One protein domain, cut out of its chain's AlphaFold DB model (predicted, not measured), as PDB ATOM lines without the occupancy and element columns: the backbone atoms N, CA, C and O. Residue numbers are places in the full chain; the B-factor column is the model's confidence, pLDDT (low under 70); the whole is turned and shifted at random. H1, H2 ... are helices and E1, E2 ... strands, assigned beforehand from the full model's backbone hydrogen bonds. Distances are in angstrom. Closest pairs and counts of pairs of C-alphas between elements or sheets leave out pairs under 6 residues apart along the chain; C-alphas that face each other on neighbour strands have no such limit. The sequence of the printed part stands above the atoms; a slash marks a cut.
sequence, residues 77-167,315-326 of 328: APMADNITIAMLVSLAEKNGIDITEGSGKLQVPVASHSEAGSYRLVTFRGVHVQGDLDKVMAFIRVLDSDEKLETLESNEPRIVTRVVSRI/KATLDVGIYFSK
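Overview. This is residues 77 to 167 and 315 to 326 of the 328 residues of an uncharacterized protein of Chloroflexi bacterium RBG_16_51_9 (UniProt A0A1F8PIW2). A strongly twisted sheet of five strands curls round helix H1, and a second helix, H2, packs on the same face, which makes two layers with the sheet's other face bare of named helices. At one edge, the hairpin of E3 and E4 wraps past H1. The printed part has 103 residues, with two helices and five strands in the order H1 E1 E2 H2 E3 E4 E5; the sheet's order is E1 - E2 - E5 - E4 - E3, all antiparallel, and the class is mixed, helices and strands. The whole is compact, with a radius of gyration of the C-alphas of 13.2 A and spans of 39 by 29 by 26 A.

Arrangement. Look first at H1, residues 81 to 94, which is on the sheet. Next come E1, residues 112 to 116, and E2, residues 119 to 131, a hairpin with N 114 and O 121 within hydrogen-bond range at 3.0 A. E2 and H1 are near each other, with 6 pairs of C-alphas within 10 A, and E2 bends by 54 degrees at residue 126. H2, residues 133 to 143, is on the same face as H1; they only just touch, with 3 pairs of C-alphas within 8 A, and H1 does so with residues 91 to 92 alone. Their closest C-alphas are those of Ala 92 and Phe 139, 6.0 A apart, and they run opposite ways at a steep tilt of 39 degrees. Then find the hairpin of E3, residues 149 to 153, and E4, residues 156 to 167, where N 158 and O 151 are 2.8 A apart. The closest C-alphas of H1 and E3 are those of Met 87 and Thr 151, 6.6 A. E5, residues 315 to 325, is the neighbour of E2, with N 322 and O 122 at 2.8 A, and of E4, with N 321 and O 163 at 2.8 A. Pairing is staggered: E4 pairs with E3 over residues 156 to 160 and with E5 over 161 to 167. In H1 and H2 every O i to N i+4 pair is within hydrogen-bond range.

Along the chain. Find C-alpha 81 at (43.424, 74.802, 62.812); from there H1 runs 19.9 A. E1 spans 13.6 A, E2 33.6 A, H2 15.4 A, E3 12.4 A and E4 31.2 A. E5 runs 32.2 A to C-alpha 325 at (49.893, 86.524, 66.599).

Size, cuts and confidence. The C-alphas of Gly 117 and Asp 132 are the two farthest apart, at 39.9 A. Residues 168 to 314 are not printed, and C-alphas 167 and 315 are 10.2 A apart across the cut. The link from H1 to E1, 17 residues, is long; within it residues 106 to 107 pair with residues 128 to 129 of E2. Confidence is under 70 at residues 146, 148, 150 to 159 and 325 to 326.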
ATOM      1  N   ALA A  77      45.789  85.979  69.739       72.00
ATOM      2  CA  ALA A  77      46.465  84.773  70.226       72.00
ATOM      3  C   ALA A  77      46.283  83.573  69.256       72.00
ATOM      4  O   ALA A  77      45.218  83.437  68.650       72.00
ATOM      5  N   PRO A  78      47.307  82.715  69.058       72.31
ATOM      6  CA  PRO A  78      47.216  81.612  68.105       72.31
ATOM      7  C   PRO A  78      45.981  80.753  68.367       72.31
ATOM      8  O   PRO A  78      45.653  80.485  69.525       72.31
ATOM      9  N   MET A  79      45.338  80.310  67.289       75.25
ATOM     10  CA  MET A  79      44.228  79.363  67.330       75.25
ATOM     11  C   MET A  79      44.630  78.054  66.662       75.25
ATOM     12  O   MET A  79      45.452  78.031  65.739       75.25
ATOM     13  N   ALA A  80      44.045  76.954  67.127       81.19
ATOM     14  CA  ALA A  80      44.213  75.663  66.480       81.19
ATOM     15  C   ALA A  80      43.448  75.611  65.140       81.19
ATOM     16  O   ALA A  80      42.376  76.208  64.981       81.19
ATOM     17  N   ASP A  81      43.993  74.876  64.165       82.06
ATOM     18  CA  ASP A  81      43.424  74.802  62.812       82.06
ATOM     19  C   ASP A  81      41.997  74.235  62.824       82.06
ATOM     20  O   ASP A  81      41.133  74.732  62.109       82.06
ATOM     21  N   ASN A  82      41.713  73.251  63.685       82.75
ATOM     22  CA  ASN A  82      40.376  72.673  63.836       82.75
ATOM     23  C   ASN A  82      39.336  73.701  64.311       82.75
ATOM     24  O   ASN A  82      38.199  73.665  63.848       82.75
ATOM     25  N   ILE A  83      39.716  74.630  65.190       82.31
ATOM     26  CA  ILE A  83      38.822  75.696  65.667       82.31
ATOM     27  C   ILE A  83      38.590  76.717  64.551       82.31
ATOM     28  O   ILE A  83      37.472  77.178  64.342       82.31
ATOM     29  N   THR A  84      39.634  77.020  63.781       84.00
ATOM     30  CA  THR A  84      39.549  77.938  62.638       84.00
ATOM     31  C   THR A  84      38.667  77.369  61.518       84.00
ATOM     32  O   THR A  84      37.854  78.087  60.938       84.00
ATOM     33  N   ILE A  85      38.766  76.063  61.252       87.44
ATOM     34  CA  ILE A  85      37.877  75.354  60.322       87.44
ATOM     35  C   ILE A  85      36.444  75.350  60.858       87.44
ATOM     36  O   ILE A  85      35.527  75.685  60.113       87.44
ATOM     37  N   ALA A  86      36.243  75.033  62.141       86.75
ATOM     38  CA  ALA A  86      34.917  75.051  62.759       86.75
ATOM     39  C   ALA A  86      34.257  76.433  62.647       86.75
ATOM     40  O   ALA A  86      33.085  76.518  62.303       86.75
ATOM     41  N   MET A  87      35.023  77.512  62.828       87.00
ATOM     42  CA  MET A  87      34.547  78.877  62.607       87.00
ATOM     43  C   MET A  87      34.058  79.081  61.165       87.00
ATOM     44  O   MET A  87      32.949  79.573  60.968       87.00
ATOM     45  N   LEU A  88      34.841  78.686  60.152       88.81
ATOM     46  CA  LEU A  88      34.428  78.801  58.745       88.81
ATOM     47  C   LEU A  88      33.156  77.991  58.449       88.81
ATOM     48  O   LEU A  88      32.269  78.487  57.757       88.81
ATOM     49  N   VAL A  89      33.047  76.783  59.009       91.12
ATOM     50  CA  VAL A  89      31.862  75.921  58.875       91.12
ATOM     51  C   VAL A  89      30.637  76.564  59.528       91.12
ATOM     52  O   VAL A  89      29.604  76.688  58.877       91.12
ATOM     53  N   SER A  90      30.754  77.057  60.764       88.94
ATOM     54  CA  SER A  90      29.654  77.736  61.461       88.94
ATOM     55  C   SER A  90      29.208  79.012  60.745       88.94
ATOM     56  O   SER A  90      28.020  79.330  60.726       88.94
ATOM     57  N   LEU A  91      30.134  79.750  60.123       89.06
ATOM     58  CA  LEU A  91      29.779  80.909  59.303       89.06
ATOM     59  C   LEU A  91      29.020  80.504  58.044       89.06
ATOM     60  O   LEU A  91      28.041  81.164  57.700       89.06
ATOM     61  N   ALA A  92      29.451  79.445  57.366       90.62
ATOM     62  CA  ALA A  92      28.764  78.937  56.188       90.62
ATOM     63  C   ALA A  92      27.335  78.491  56.544       90.62
ATOM     64  O   ALA A  92      26.378  78.950  55.921       90.62
ATOM     65  N   GLU A  93      27.182  77.701  57.609       92.62
ATOM     66  CA  GLU A  93      25.885  77.237  58.114       92.62
ATOM     67  C   GLU A  93      24.960  78.406  58.480       92.62
ATOM     68  O   GLU A  93      23.817  78.467  58.027       92.62
ATOM     69  N   LYS A  94      25.468  79.400  59.224       91.12
ATOM     70  CA  LYS A  94      24.704  80.601  59.600       91.12
ATOM     71  C   LYS A  94      24.220  81.404  58.387       91.12
ATOM     72  O   LYS A  94      23.182  82.057  58.466       91.12
ATOM     73  N   ASN A  95      24.956  81.360  57.276       90.75
ATOM     74  CA  ASN A  95      24.580  82.002  56.013       90.75
ATOM     75  C   ASN A  95      23.763  81.081  55.085       90.75
ATOM     76  O   ASN A  95      23.491  81.441  53.940       90.75
ATOM     77  N   GLY A  96      23.329  79.917  55.574       89.69
ATOM     78  CA  GLY A  96      22.427  79.010  54.866       89.69
ATOM     79  C   GLY A  96      23.109  78.092  53.853       89.69
ATOM     80  O   GLY A  96      22.415  77.527  53.004       89.69
ATOM     81  N   ILE A  97      24.434  77.950  53.914       93.50
ATOM     82  CA  ILE A  97      25.160  76.943  53.133       93.50
ATOM     83  C   ILE A  97      24.890  75.569  53.744       93.50
ATOM     84  O   ILE A  97      24.976  75.391  54.957       93.50
ATOM     85  N   ASP A  98      24.572  74.597  52.892       90.94
ATOM     86  CA  ASP A  98      24.398  73.212  53.313       90.94
ATOM     87  C   ASP A  98      25.754  72.610  53.709       90.94
ATOM     88  O   ASP A  98      26.658  72.478  52.886       90.94
ATOM     89  N   ILE A  99      25.904  72.264  54.985       91.12
ATOM     90  CA  ILE A  99      27.114  71.639  55.533       91.12
ATOM     91  C   ILE A  99      26.924  70.143  55.813       91.12
ATOM     92  O   ILE A  99      27.777  69.524  56.448       91.12
ATOM     93  N   THR A 100      25.812  69.556  55.360       89.62
ATOM     94  CA  THR A 100      25.509  68.138  55.578       89.62
ATOM     95  C   THR A 100      26.619  67.271  54.994       89.62
ATOM     96  O   THR A 100      27.125  67.538  53.897       89.62
ATOM     97  N   GLU A 101      26.997  66.218  55.720       81.75
ATOM     98  CA  GLU A 101      28.007  65.266  55.269       81.75
ATOM     99  C   GLU A 101      27.622  64.690  53.895       81.75
ATOM    100  O   GLU A 101      26.505  64.218  53.686       81.75
ATOM    101  N   GLY A 102      28.538  64.777  52.927       79.19
ATOM    102  CA  GLY A 102      28.310  64.309  51.556       79.19
ATOM    103  C   GLY A 102      27.603  65.297  50.618       79.19
ATOM    104  O   GLY A 102      27.558  65.026  49.421       79.19
ATOM    105  N   SER A 103      27.125  66.455  51.095       85.56
ATOM    106  CA  SER A 103      26.553  67.499  50.219       85.56
ATOM    107  C   SER A 103      27.581  68.040  49.214       85.56
ATOM    108  O   SER A 103      27.235  68.438  48.101       85.56
ATOM    109  N   GLY A 104      28.856  68.078  49.622       87.88
ATOM    110  CA  GLY A 104      29.961  68.658  48.860       87.88
ATOM    111  C   GLY A 104      29.881  70.179  48.699       87.88
ATOM    112  O   GLY A 104      30.770  70.750  48.076       87.88
ATOM    113  N   LYS A 105      28.858  70.833  49.268       92.12
ATOM    114  CA  LYS A 105      28.556  72.260  49.087       92.12
ATOM    115  C   LYS A 105      29.491  73.178  49.863       92.12
ATOM    116  O   LYS A 105      29.637  74.332  49.487       92.12
ATOM    117  N   LEU A 106      30.143  72.674  50.907       94.56
ATOM    118  CA  LEU A 106      31.257  73.337  51.572       94.56
ATOM    119  C   LEU A 106      32.435  72.369  51.649       94.56
ATOM    120  O   LEU A 106      32.304  71.263  52.170       94.56
ATOM    121  N   GLN A 107      33.600  72.798  51.174       93.25
ATOM    122  CA  GLN A 107      34.855  72.088  51.403       93.25
ATOM    123  C   GLN A 107      35.907  73.090  51.859       93.25
ATOM    124  O   GLN A 107      36.200  74.062  51.162       93.25
ATOM    125  N   VAL A 108      36.478  72.847  53.036       91.81
ATOM    126  CA  VAL A 108      37.561  73.655  53.599       91.81
ATOM    127  C   VAL A 108      38.852  72.840  53.495       91.81
ATOM    128  O   VAL A 108      38.975  71.818  54.171       91.81
ATOM    129  N   PRO A 109      39.803  73.237  52.632       90.62
ATOM    130  CA  PRO A 109      41.078  72.543  52.486       90.62
ATOM    131  C   PRO A 109      41.950  72.627  53.739       90.62
ATOM    132  O   PRO A 109      41.664  73.365  54.680       90.62
ATOM    133  N   VAL A 110      43.057  71.887  53.735       88.38
ATOM    134  CA  VAL A 110      44.037  71.933  54.827       88.38
ATOM    135  C   VAL A 110      44.635  73.338  54.943       88.38
ATOM    136  O   VAL A 110      44.962  73.979  53.939       88.38
ATOM    137  N   ALA A 111      44.788  73.802  56.182       89.56
ATOM    138  CA  ALA A 111      45.409  75.078  56.489       89.56
ATOM    139  C   ALA A 111      46.886  75.101  56.064       89.56
ATOM    140  O   ALA A 111      47.636  74.148  56.265       89.56
ATOM    141  N   SER A 112      47.311  76.234  55.518       88.06
ATOM    142  CA  SER A 112      48.718  76.563  55.298       88.06
ATOM    143  C   SER A 112      49.106  77.744  56.174       88.06
ATOM    144  O   SER A 112      48.285  78.615  56.460       88.06
ATOM    145  N   HIS A 113      50.360  77.785  56.613       87.06
ATOM    146  CA  HIS A 113      50.823  78.789  57.564       87.06
ATOM    147  C   HIS A 113      51.984  79.577  56.989       87.06
ATOM    148  O   HIS A 113      52.901  79.017  56.393       87.06
ATOM    149  N   SER A 114      51.954  80.884  57.206       82.62
ATOM    150  CA  SER A 114      53.097  81.758  56.968       82.62
ATOM    151  C   SER A 114      53.288  82.679  58.163       82.62
ATOM    152  O   SER A 114      52.328  83.044  58.841       82.62
ATOM    153  N   GLU A 115      54.536  83.024  58.450       82.81
ATOM    154  CA  GLU A 115      54.891  83.907  59.556       82.81
ATOM    155  C   GLU A 115      55.505  85.189  59.005       82.81
ATOM    156  O   GLU A 115      56.379  85.147  58.137       82.81
ATOM    157  N   ALA A 116      55.055  86.331  59.520       70.56
ATOM    158  CA  ALA A 116      55.585  87.643  59.180       70.56
ATOM    159  C   ALA A 116      55.671  88.494  60.453       70.56
ATOM    160  O   ALA A 116      54.658  88.901  61.024       70.56
ATOM    161  N   GLY A 117      56.894  88.756  60.921       75.25
ATOM    162  CA  GLY A 117      57.124  89.496  62.164       75.25
ATOM    163  C   GLY A 117      56.479  88.814  63.377       75.25
ATOM    164  O   GLY A 117      56.755  87.651  63.662       75.25
ATOM    165  N   SER A 118      55.624  89.550  64.091       70.50
ATOM    166  CA  SER A 118      54.862  89.076  65.257       70.50
ATOM    167  C   SER A 118      53.561  88.347  64.902       70.50
ATOM    168  O   SER A 118      52.817  87.977  65.810       70.50
ATOM    169  N   TYR A 119      53.274  88.133  63.613       72.94
ATOM    170  CA  TYR A 119      52.011  87.574  63.137       72.94
ATOM    171  C   TYR A 119      52.194  86.224  62.435       72.94
ATOM    172  O   TYR A 119      53.188  85.978  61.748       72.94
ATOM    173  N   ARG A 120      51.184  85.366  62.580       81.31
ATOM    174  CA  ARG A 120      50.976  84.127  61.833       81.31
ATOM    175  C   ARG A 120      49.723  84.286  60.977       81.31
ATOM    176  O   ARG A 120      48.642  84.532  61.500       81.31
ATOM    177  N   LEU A 121      49.862  84.106  59.672       84.62
ATOM    178  CA  LEU A 121      48.750  84.043  58.731       84.62
ATOM    179  C   LEU A 121      48.395  82.573  58.480       84.62
ATOM    180  O   LEU A 121      49.213  81.813  57.953       84.62
ATOM    181  N   VAL A 122      47.176  82.185  58.847       88.25
ATOM    182  CA  VAL A 122      46.565  80.900  58.487       88.25
ATOM    183  C   VAL A 122      45.804  81.108  57.181       88.25
ATOM    184  O   VAL A 122      44.912  81.944  57.110       88.25
ATOM    185  N   THR A 123      46.170  80.379  56.132       90.38
ATOM    186  CA  THR A 123      45.558  80.495  54.804       90.38
ATOM    187  C   THR A 123      44.907  79.185  54.391       90.38
ATOM    188  O   THR A 123      45.560  78.141  54.374       90.38
ATOM    189  N   PHE A 124      43.654  79.266  53.965       92.25
ATOM    190  CA  PHE A 124      42.895  78.189  53.344       92.25
ATOM    191  C   PHE A 124      42.767  78.496  51.855       92.25
ATOM    192  O   PHE A 124      42.031  79.402  51.465       92.25
ATOM    193  N   ARG A 125      43.527  77.782  51.018       91.94
ATOM    194  CA  ARG A 125      43.497  77.977  49.563       91.94
ATOM    195  C   ARG A 125      42.501  77.029  48.927       91.94
ATOM    196  O   ARG A 125      42.629  75.824  49.110       91.94
ATOM    197  N   GLY A 126      41.582  77.567  48.136       90.62
ATOM    198  CA  GLY A 126      40.572  76.783  47.436       90.62
ATOM    199  C   GLY A 126      39.400  76.347  48.313       90.62
ATOM    200  O   GLY A 126      38.886  75.252  48.119       90.62
ATOM    201  N   VAL A 127      38.984  77.178  49.276       92.31
ATOM    202  CA  VAL A 127      37.725  76.974  50.005       92.31
ATOM    203  C   VAL A 127      36.586  76.968  48.997       92.31
ATOM    204  O   VAL A 127      36.356  77.954  48.299       92.31
ATOM    205  N   HIS A 128      35.900  75.841  48.903       94.56
ATOM    206  CA  HIS A 128      34.807  75.640  47.972       94.56
ATOM    207  C   HIS A 128      33.485  75.879  48.690       94.56
ATOM    208  O   HIS A 128      33.249  75.293  49.746       94.56
ATOM    209  N   VAL A 129      32.634  76.718  48.109       95.00
ATOM    210  CA  VAL A 129      31.268  76.954  48.575       95.00
ATOM    211  C   VAL A 129      30.305  76.929  47.391       95.00
ATOM    212  O   VAL A 129      30.590  77.509  46.345       95.00
ATOM    213  N   GLN A 130      29.163  76.269  47.542       94.44
ATOM    214  CA  GLN A 130      28.116  76.206  46.532       94.44
ATOM    215  C   GLN A 130      26.735  76.365  47.174       94.44
ATOM    216  O   GLN A 130      26.452  75.777  48.217       94.44
ATOM    217  N   GLY A 131      25.857  77.129  46.531       90.62
ATOM    218  CA  GLY A 131      24.468  77.276  46.955       90.62
ATOM    219  C   GLY A 131      23.738  78.372  46.188       90.62
ATOM    220  O   GLY A 131      24.211  78.851  45.158       90.62
ATOM    221  N   ASP A 132      22.580  78.786  46.697       87.81
ATOM    222  CA  ASP A 132      21.836  79.899  46.100       87.81
ATOM    223  C   ASP A 132      22.690  81.184  46.126       87.81
ATOM    224  O   ASP A 132      23.389  81.451  47.110       87.81
ATOM    225  N   LEU A 133      22.607  81.994  45.063       84.06
ATOM    226  CA  LEU A 133      23.410  83.212  44.871       84.06
ATOM    227  C   LEU A 133      23.463  84.092  46.129       84.06
ATOM    228  O   LEU A 133      24.545  84.439  46.600       84.06
ATOM    229  N   ASP A 134      22.301  84.412  46.698       85.06
ATOM    230  CA  ASP A 134      22.197  85.305  47.856       85.06
ATOM    231  C   ASP A 134      22.931  84.756  49.084       85.06
ATOM    232  O   ASP A 134      23.578  85.512  49.809       85.06
ATOM    233  N   LYS A 135      22.884  83.436  49.295       92.00
ATOM    234  CA  LYS A 135      23.521  82.759  50.433       92.00
ATOM    235  C   LYS A 135      25.037  82.726  50.283       92.00
ATOM    236  O   LYS A 135      25.762  83.068  51.215       92.00
ATOM    237  N   VAL A 136      25.522  82.375  49.091       88.94
ATOM    238  CA  VAL A 136      26.961  82.359  48.789       88.94
ATOM    239  C   VAL A 136      27.543  83.767  48.889       88.94
ATOM    240  O   VAL A 136      28.581  83.965  49.518       88.94
ATOM    241  N   MET A 137      26.847  84.771  48.351       87.44
ATOM    242  CA  MET A 137      27.277  86.165  48.457       87.44
ATOM    243  C   MET A 137      27.220  86.686  49.895       87.44
ATOM    244  O   MET A 137      28.108  87.439  50.293       87.44
ATOM    245  N   ALA A 138      26.226  86.288  50.696       89.19
ATOM    246  CA  ALA A 138      26.179  86.618  52.120       89.19
ATOM    247  C   ALA A 138      27.382  86.031  52.872       89.19
ATOM    248  O   ALA A 138      28.056  86.754  53.603       89.19
ATOM    249  N   PHE A 139      27.719  84.763  52.622       90.31
ATOM    250  CA  PHE A 139      28.897  84.125  53.205       90.31
ATOM    251  C   PHE A 139      30.204  84.838  52.821       90.31
ATOM    252  O   PHE A 139      30.998  85.172  53.701       90.31
ATOM    253  N   ILE A 140      30.403  85.142  51.534       88.69
ATOM    254  CA  ILE A 140      31.582  85.883  51.053       88.69
ATOM    255  C   ILE A 140      31.669  87.260  51.716       88.69
ATOM    256  O   ILE A 140      32.731  87.635  52.200       88.69
ATOM    257  N   ARG A 141      30.555  88.000  51.791       87.75
ATOM    258  CA  ARG A 141      30.515  89.313  52.454       87.75
ATOM    259  C   ARG A 141      30.872  89.219  53.924       87.75
ATOM    260  O   ARG A 141      31.593  90.073  54.420       87.75
ATOM    261  N   VAL A 142      30.381  88.198  54.624       87.19
ATOM    262  CA  VAL A 142      30.764  87.983  56.018       87.19
ATOM    263  C   VAL A 142      32.261  87.738  56.103       87.19
ATOM    264  O   VAL A 142      32.882  88.344  56.965       87.19
ATOM    265  N   LEU A 143      32.858  86.937  55.215       85.88
ATOM    266  CA  LEU A 143      34.302  86.677  55.200       85.88
ATOM    267  C   LEU A 143      35.166  87.895  54.847       85.88
ATOM    268  O   LEU A 143      36.281  87.979  55.349       85.88
ATOM    269  N   ASP A 144      34.664  88.807  54.021       83.38
ATOM    270  CA  ASP A 144      35.379  90.005  53.556       83.38
ATOM    271  C   ASP A 144      34.978  91.284  54.317       83.38
ATOM    272  O   ASP A 144      35.282  92.401  53.908       83.38
ATOM    273  N   SER A 145      34.244  91.136  55.421       78.94
ATOM    274  CA  SER A 145      33.775  92.256  56.238       78.94
ATOM    275  C   SER A 145      34.802  92.663  57.297       78.94
ATOM    276  O   SER A 145      35.357  91.812  57.997       78.94
ATOM    277  N   ASP A 146      34.938  93.978  57.495       68.81
ATOM    278  CA  ASP A 146      35.682  94.601  58.601       68.81
ATOM    279  C   ASP A 146      35.009  94.396  59.974       68.81
ATOM    280  O   ASP A 146      35.551  94.773  61.019       68.81
ATOM    281  N   GLU A 147      33.804  93.820  60.004       72.25
ATOM    282  CA  GLU A 147      33.088  93.526  61.240       72.25
ATOM    283  C   GLU A 147      33.859  92.508  62.086       72.25
ATOM    284  O   GLU A 147      34.275  91.446  61.607       72.25
ATOM    285  N   LYS A 148      34.011  92.817  63.377       68.25
ATOM    286  CA  LYS A 148      34.654  91.934  64.351       68.25
ATOM    287  C   LYS A 148      33.875  90.624  64.437       68.25
ATOM    288  O   LYS A 148      32.745  90.612  64.913       68.25
ATOM    289  N   LEU A 149      34.484  89.522  64.002       70.12
ATOM    290  CA  LEU A 149      33.907  88.206  64.240       70.12
ATOM    291  C   LEU A 149      34.307  87.743  65.629       70.12
ATOM    292  O   LEU A 149      35.499  87.592  65.888       70.12
ATOM    293  N   GLU A 150      33.327  87.487  66.484       67.56
ATOM    294  CA  GLU A 150      33.556  86.768  67.728       67.56
ATOM    295  C   GLU A 150      33.456  85.266  67.461       67.56
ATOM    296  O   GLU A 150      32.404  84.755  67.079       67.56
ATOM    297  N   THR A 151      34.566  84.557  67.649       68.12
ATOM    298  CA  THR A 151      34.586  83.095  67.705       68.12
ATOM    299  C   THR A 151      34.774  82.639  69.145       68.12
ATOM    300  O   THR A 151      35.413  83.331  69.938       68.12
ATOM    301  N   LEU A 152      34.229  81.475  69.493       62.56
ATOM    302  CA  LEU A 152      34.410  80.876  70.812       62.56
ATOM    303  C   LEU A 152      35.581  79.895  70.769       62.56
ATOM    304  O   LEU A 152      35.521  78.870  70.094       62.56
ATOM    305  N   GLU A 153      36.629  80.187  71.530       65.06
ATOM    306  CA  GLU A 153      37.682  79.223  71.852       65.06
ATOM    307  C   GLU A 153      37.663  79.000  73.361       65.06
ATOM    308  O   GLU A 153      37.812  79.943  74.135       65.06
ATOM    309  N   SER A 154      37.415  77.760  73.794       59.53
ATOM    310  CA  SER A 154      37.282  77.422  75.222       59.53
ATOM    311  C   SER A 154      36.273  78.306  75.980       59.53
ATOM    312  O   SER A 154      36.504  78.660  77.133       59.53
ATOM    313  N   ASN A 155      35.147  78.646  75.339       62.41
ATOM    314  CA  ASN A 155      34.089  79.530  75.857       62.41
ATOM    315  C   ASN A 155      34.491  81.000  76.084       62.41
ATOM    316  O   ASN A 155      33.732  81.741  76.707       62.41
ATOM    317  N   GLU A 156      35.632  81.451  75.556       59.03
ATOM    318  CA  GLU A 156      35.990  82.871  75.544       59.03
ATOM    319  C   GLU A 156      35.799  83.478  74.143       59.03
ATOM    320  O   GLU A 156      36.272  82.893  73.163       59.03
ATOM    321  N   PRO A 157      35.137  84.649  74.020       60.66
ATOM    322  CA  PRO A 157      35.003  85.339  72.743       60.66
ATOM    323  C   PRO A 157      36.360  85.888  72.283       60.66
ATOM    324  O   PRO A 157      37.059  86.582  73.031       60.66
ATOM    325  N   ARG A 158      36.725  85.589  71.035       68.06
ATOM    326  CA  ARG A 158      37.933  86.083  70.361       68.06
ATOM    327  C   ARG A 158      37.580  86.814  69.078       68.06
ATOM    328  O   ARG A 158      36.807  86.300  68.277       68.06
ATOM    329  N   ILE A 159      38.182  87.989  68.883       69.62
ATOM    330  CA  ILE A 159      38.019  88.793  67.668       69.62
ATOM    331  C   ILE A 159      38.998  88.300  66.604       69.62
ATOM    332  O   ILE A 159      40.206  88.361  66.812       69.62
ATOM    333  N   VAL A 160      38.483  87.878  65.452       74.31
ATOM    334  CA  VAL A 160      39.300  87.343  64.354       74.31
ATOM    335  C   VAL A 160      39.343  88.311  63.172       74.31
ATOM    336  O   VAL A 160      38.304  88.774  62.696       74.31
ATOM    337  N   THR A 161      40.552  88.585  62.669       76.44
ATOM    338  CA  THR A 161      40.761  89.362  61.435       76.44
ATOM    339  C   THR A 161      40.894  88.418  60.247       76.44
ATOM    340  O   THR A 161      41.705  87.490  60.274       76.44
ATOM    341  N   ARG A 162      40.105  88.667  59.204       83.81
ATOM    342  CA  ARG A 162      39.937  87.800  58.035       83.81
ATOM    343  C   ARG A 162      40.040  88.611  56.753       83.81
ATOM    344  O   ARG A 162      39.688  89.784  56.745       83.81
ATOM    345  N   VAL A 163      40.552  87.983  55.705       81.31
ATOM    346  CA  VAL A 163      40.707  88.593  54.383       81.31
ATOM    347  C   VAL A 163      40.401  87.548  53.322       81.31
ATOM    348  O   VAL A 163      40.922  86.429  53.378       81.31
ATOM    349  N   VAL A 164      39.606  87.922  52.322       85.69
ATOM    350  CA  VAL A 164      39.425  87.121  51.112       85.69
ATOM    351  C   VAL A 164      40.390  87.636  50.047       85.69
ATOM    352  O   VAL A 164      40.298  88.765  49.581       85.69
ATOM    353  N   SER A 165      41.359  86.807  49.665       83.44
ATOM    354  CA  SER A 165      42.432  87.207  48.736       83.44
ATOM    355  C   SER A 165      42.151  86.843  47.278       83.44
ATOM    356  O   SER A 165      42.723  87.438  46.364       83.44
ATOM    357  N   ARG A 166      41.265  85.871  47.044       85.12
ATOM    358  CA  ARG A 166      40.843  85.435  45.711       85.12
ATOM    359  C   ARG A 166      39.412  84.928  45.756       85.12
ATOM    360  O   ARG A 166      39.050  84.216  46.690       85.12
ATOM    361  N   ILE A 167      38.649  85.247  44.712       88.94
ATOM    362  CA  ILE A 167      37.297  84.744  44.467       88.94
ATOM    363  C   ILE A 167      37.216  84.314  43.003       88.94
ATOM    364  O   ILE A 167      37.521  85.101  42.108       88.94
ATOM    365  N   LYS A 315      28.619  78.573  42.442       92.19
ATOM    366  CA  LYS A 315      29.800  77.918  42.984       92.19
ATOM    367  C   LYS A 315      30.921  78.941  43.077       92.19
ATOM    368  O   LYS A 315      31.268  79.572  42.083       92.19
ATOM    369  N   ALA A 316      31.515  79.091  44.254       91.94
ATOM    370  CA  ALA A 316      32.657  79.963  44.481       91.94
ATOM    371  C   ALA A 316      33.845  79.189  45.066       91.94
ATOM    372  O   ALA A 316      33.701  78.348  45.953       91.94
ATOM    373  N   THR A 317      35.035  79.492  44.557       94.00
ATOM    374  CA  THR A 317      36.319  79.041  45.098       94.00
ATOM    375  C   THR A 317      37.051  80.247  45.671       94.00
ATOM    376  O   THR A 317      37.329  81.203  44.942       94.00
ATOM    377  N   LEU A 318      37.355  80.202  46.965       92.50
ATOM    378  CA  LEU A 318      37.889  81.316  47.742       92.50
ATOM    379  C   LEU A 318      39.271  80.983  48.308       92.50
ATOM    380  O   LEU A 318      39.520  79.851  48.722       92.50
ATOM    381  N   ASP A 319      40.146  81.981  48.402       90.94
ATOM    382  CA  ASP A 319      41.352  81.886  49.230       90.94
ATOM    383  C   ASP A 319      41.190  82.788  50.456       90.94
ATOM    384  O   ASP A 319      41.186  84.018  50.337       90.94
ATOM    385  N   VAL A 320      41.054  82.169  51.629       89.81
ATOM    386  CA  VAL A 320      40.738  82.851  52.890       89.81
ATOM    387  C   VAL A 320      41.977  82.902  53.773       89.81
ATOM    388  O   VAL A 320      42.564  81.868  54.091       89.81
ATOM    389  N   GLY A 321      42.370  84.108  54.173       87.75
ATOM    390  CA  GLY A 321      43.444  84.363  55.125       87.75
ATOM    391  C   GLY A 321      42.891  84.807  56.474       87.75
ATOM    392  O   GLY A 321      41.969  85.617  56.533       87.75
ATOM    393  N   ILE A 322      43.460  84.286  57.558       86.25
ATOM    394  CA  ILE A 322      43.105  84.636  58.932       86.25
ATOM    395  C   ILE A 322      44.376  84.975  59.707       86.25
ATOM    396  O   ILE A 322      45.333  84.194  59.731       86.25
ATOM    397  N   TYR A 323      44.388  86.152  60.329       81.12
ATOM    398  CA  TYR A 323      45.552  86.674  61.035       81.12
ATOM    399  C   TYR A 323      45.503  86.354  62.525       81.12
ATOM    400  O   TYR A 323      44.547  86.690  63.220       81.12
ATOM    401  N   PHE A 324      46.606  85.789  63.004       77.12
ATOM    402  CA  PHE A 324      46.919  85.573  64.407       77.12
ATOM    403  C   PHE A 324      48.281  86.203  64.733       77.12
ATOM    404  O   PHE A 324      49.060  86.576  63.860       77.12
ATOM    405  N   SER A 325      48.586  86.301  66.011       65.00
ATOM    406  CA  SER A 325      49.893  86.524  66.599       65.00
ATOM    407  C   SER A 325      50.660  85.208  66.579       65.00
ATOM    408  O   SER A 325      50.092  84.111  66.566       65.00
ATOM    409  N   LYS A 326      51.978  85.318  66.519       64.38
ATOM    410  CA  LYS A 326      52.864  84.164  66.474       64.38
ATOM    411  C   LYS A 326      52.778  83.358  67.789       64.38
ATOM    412  O   LYS A 326      52.743  83.968  68.859       64.38
TER     413      LYS A 326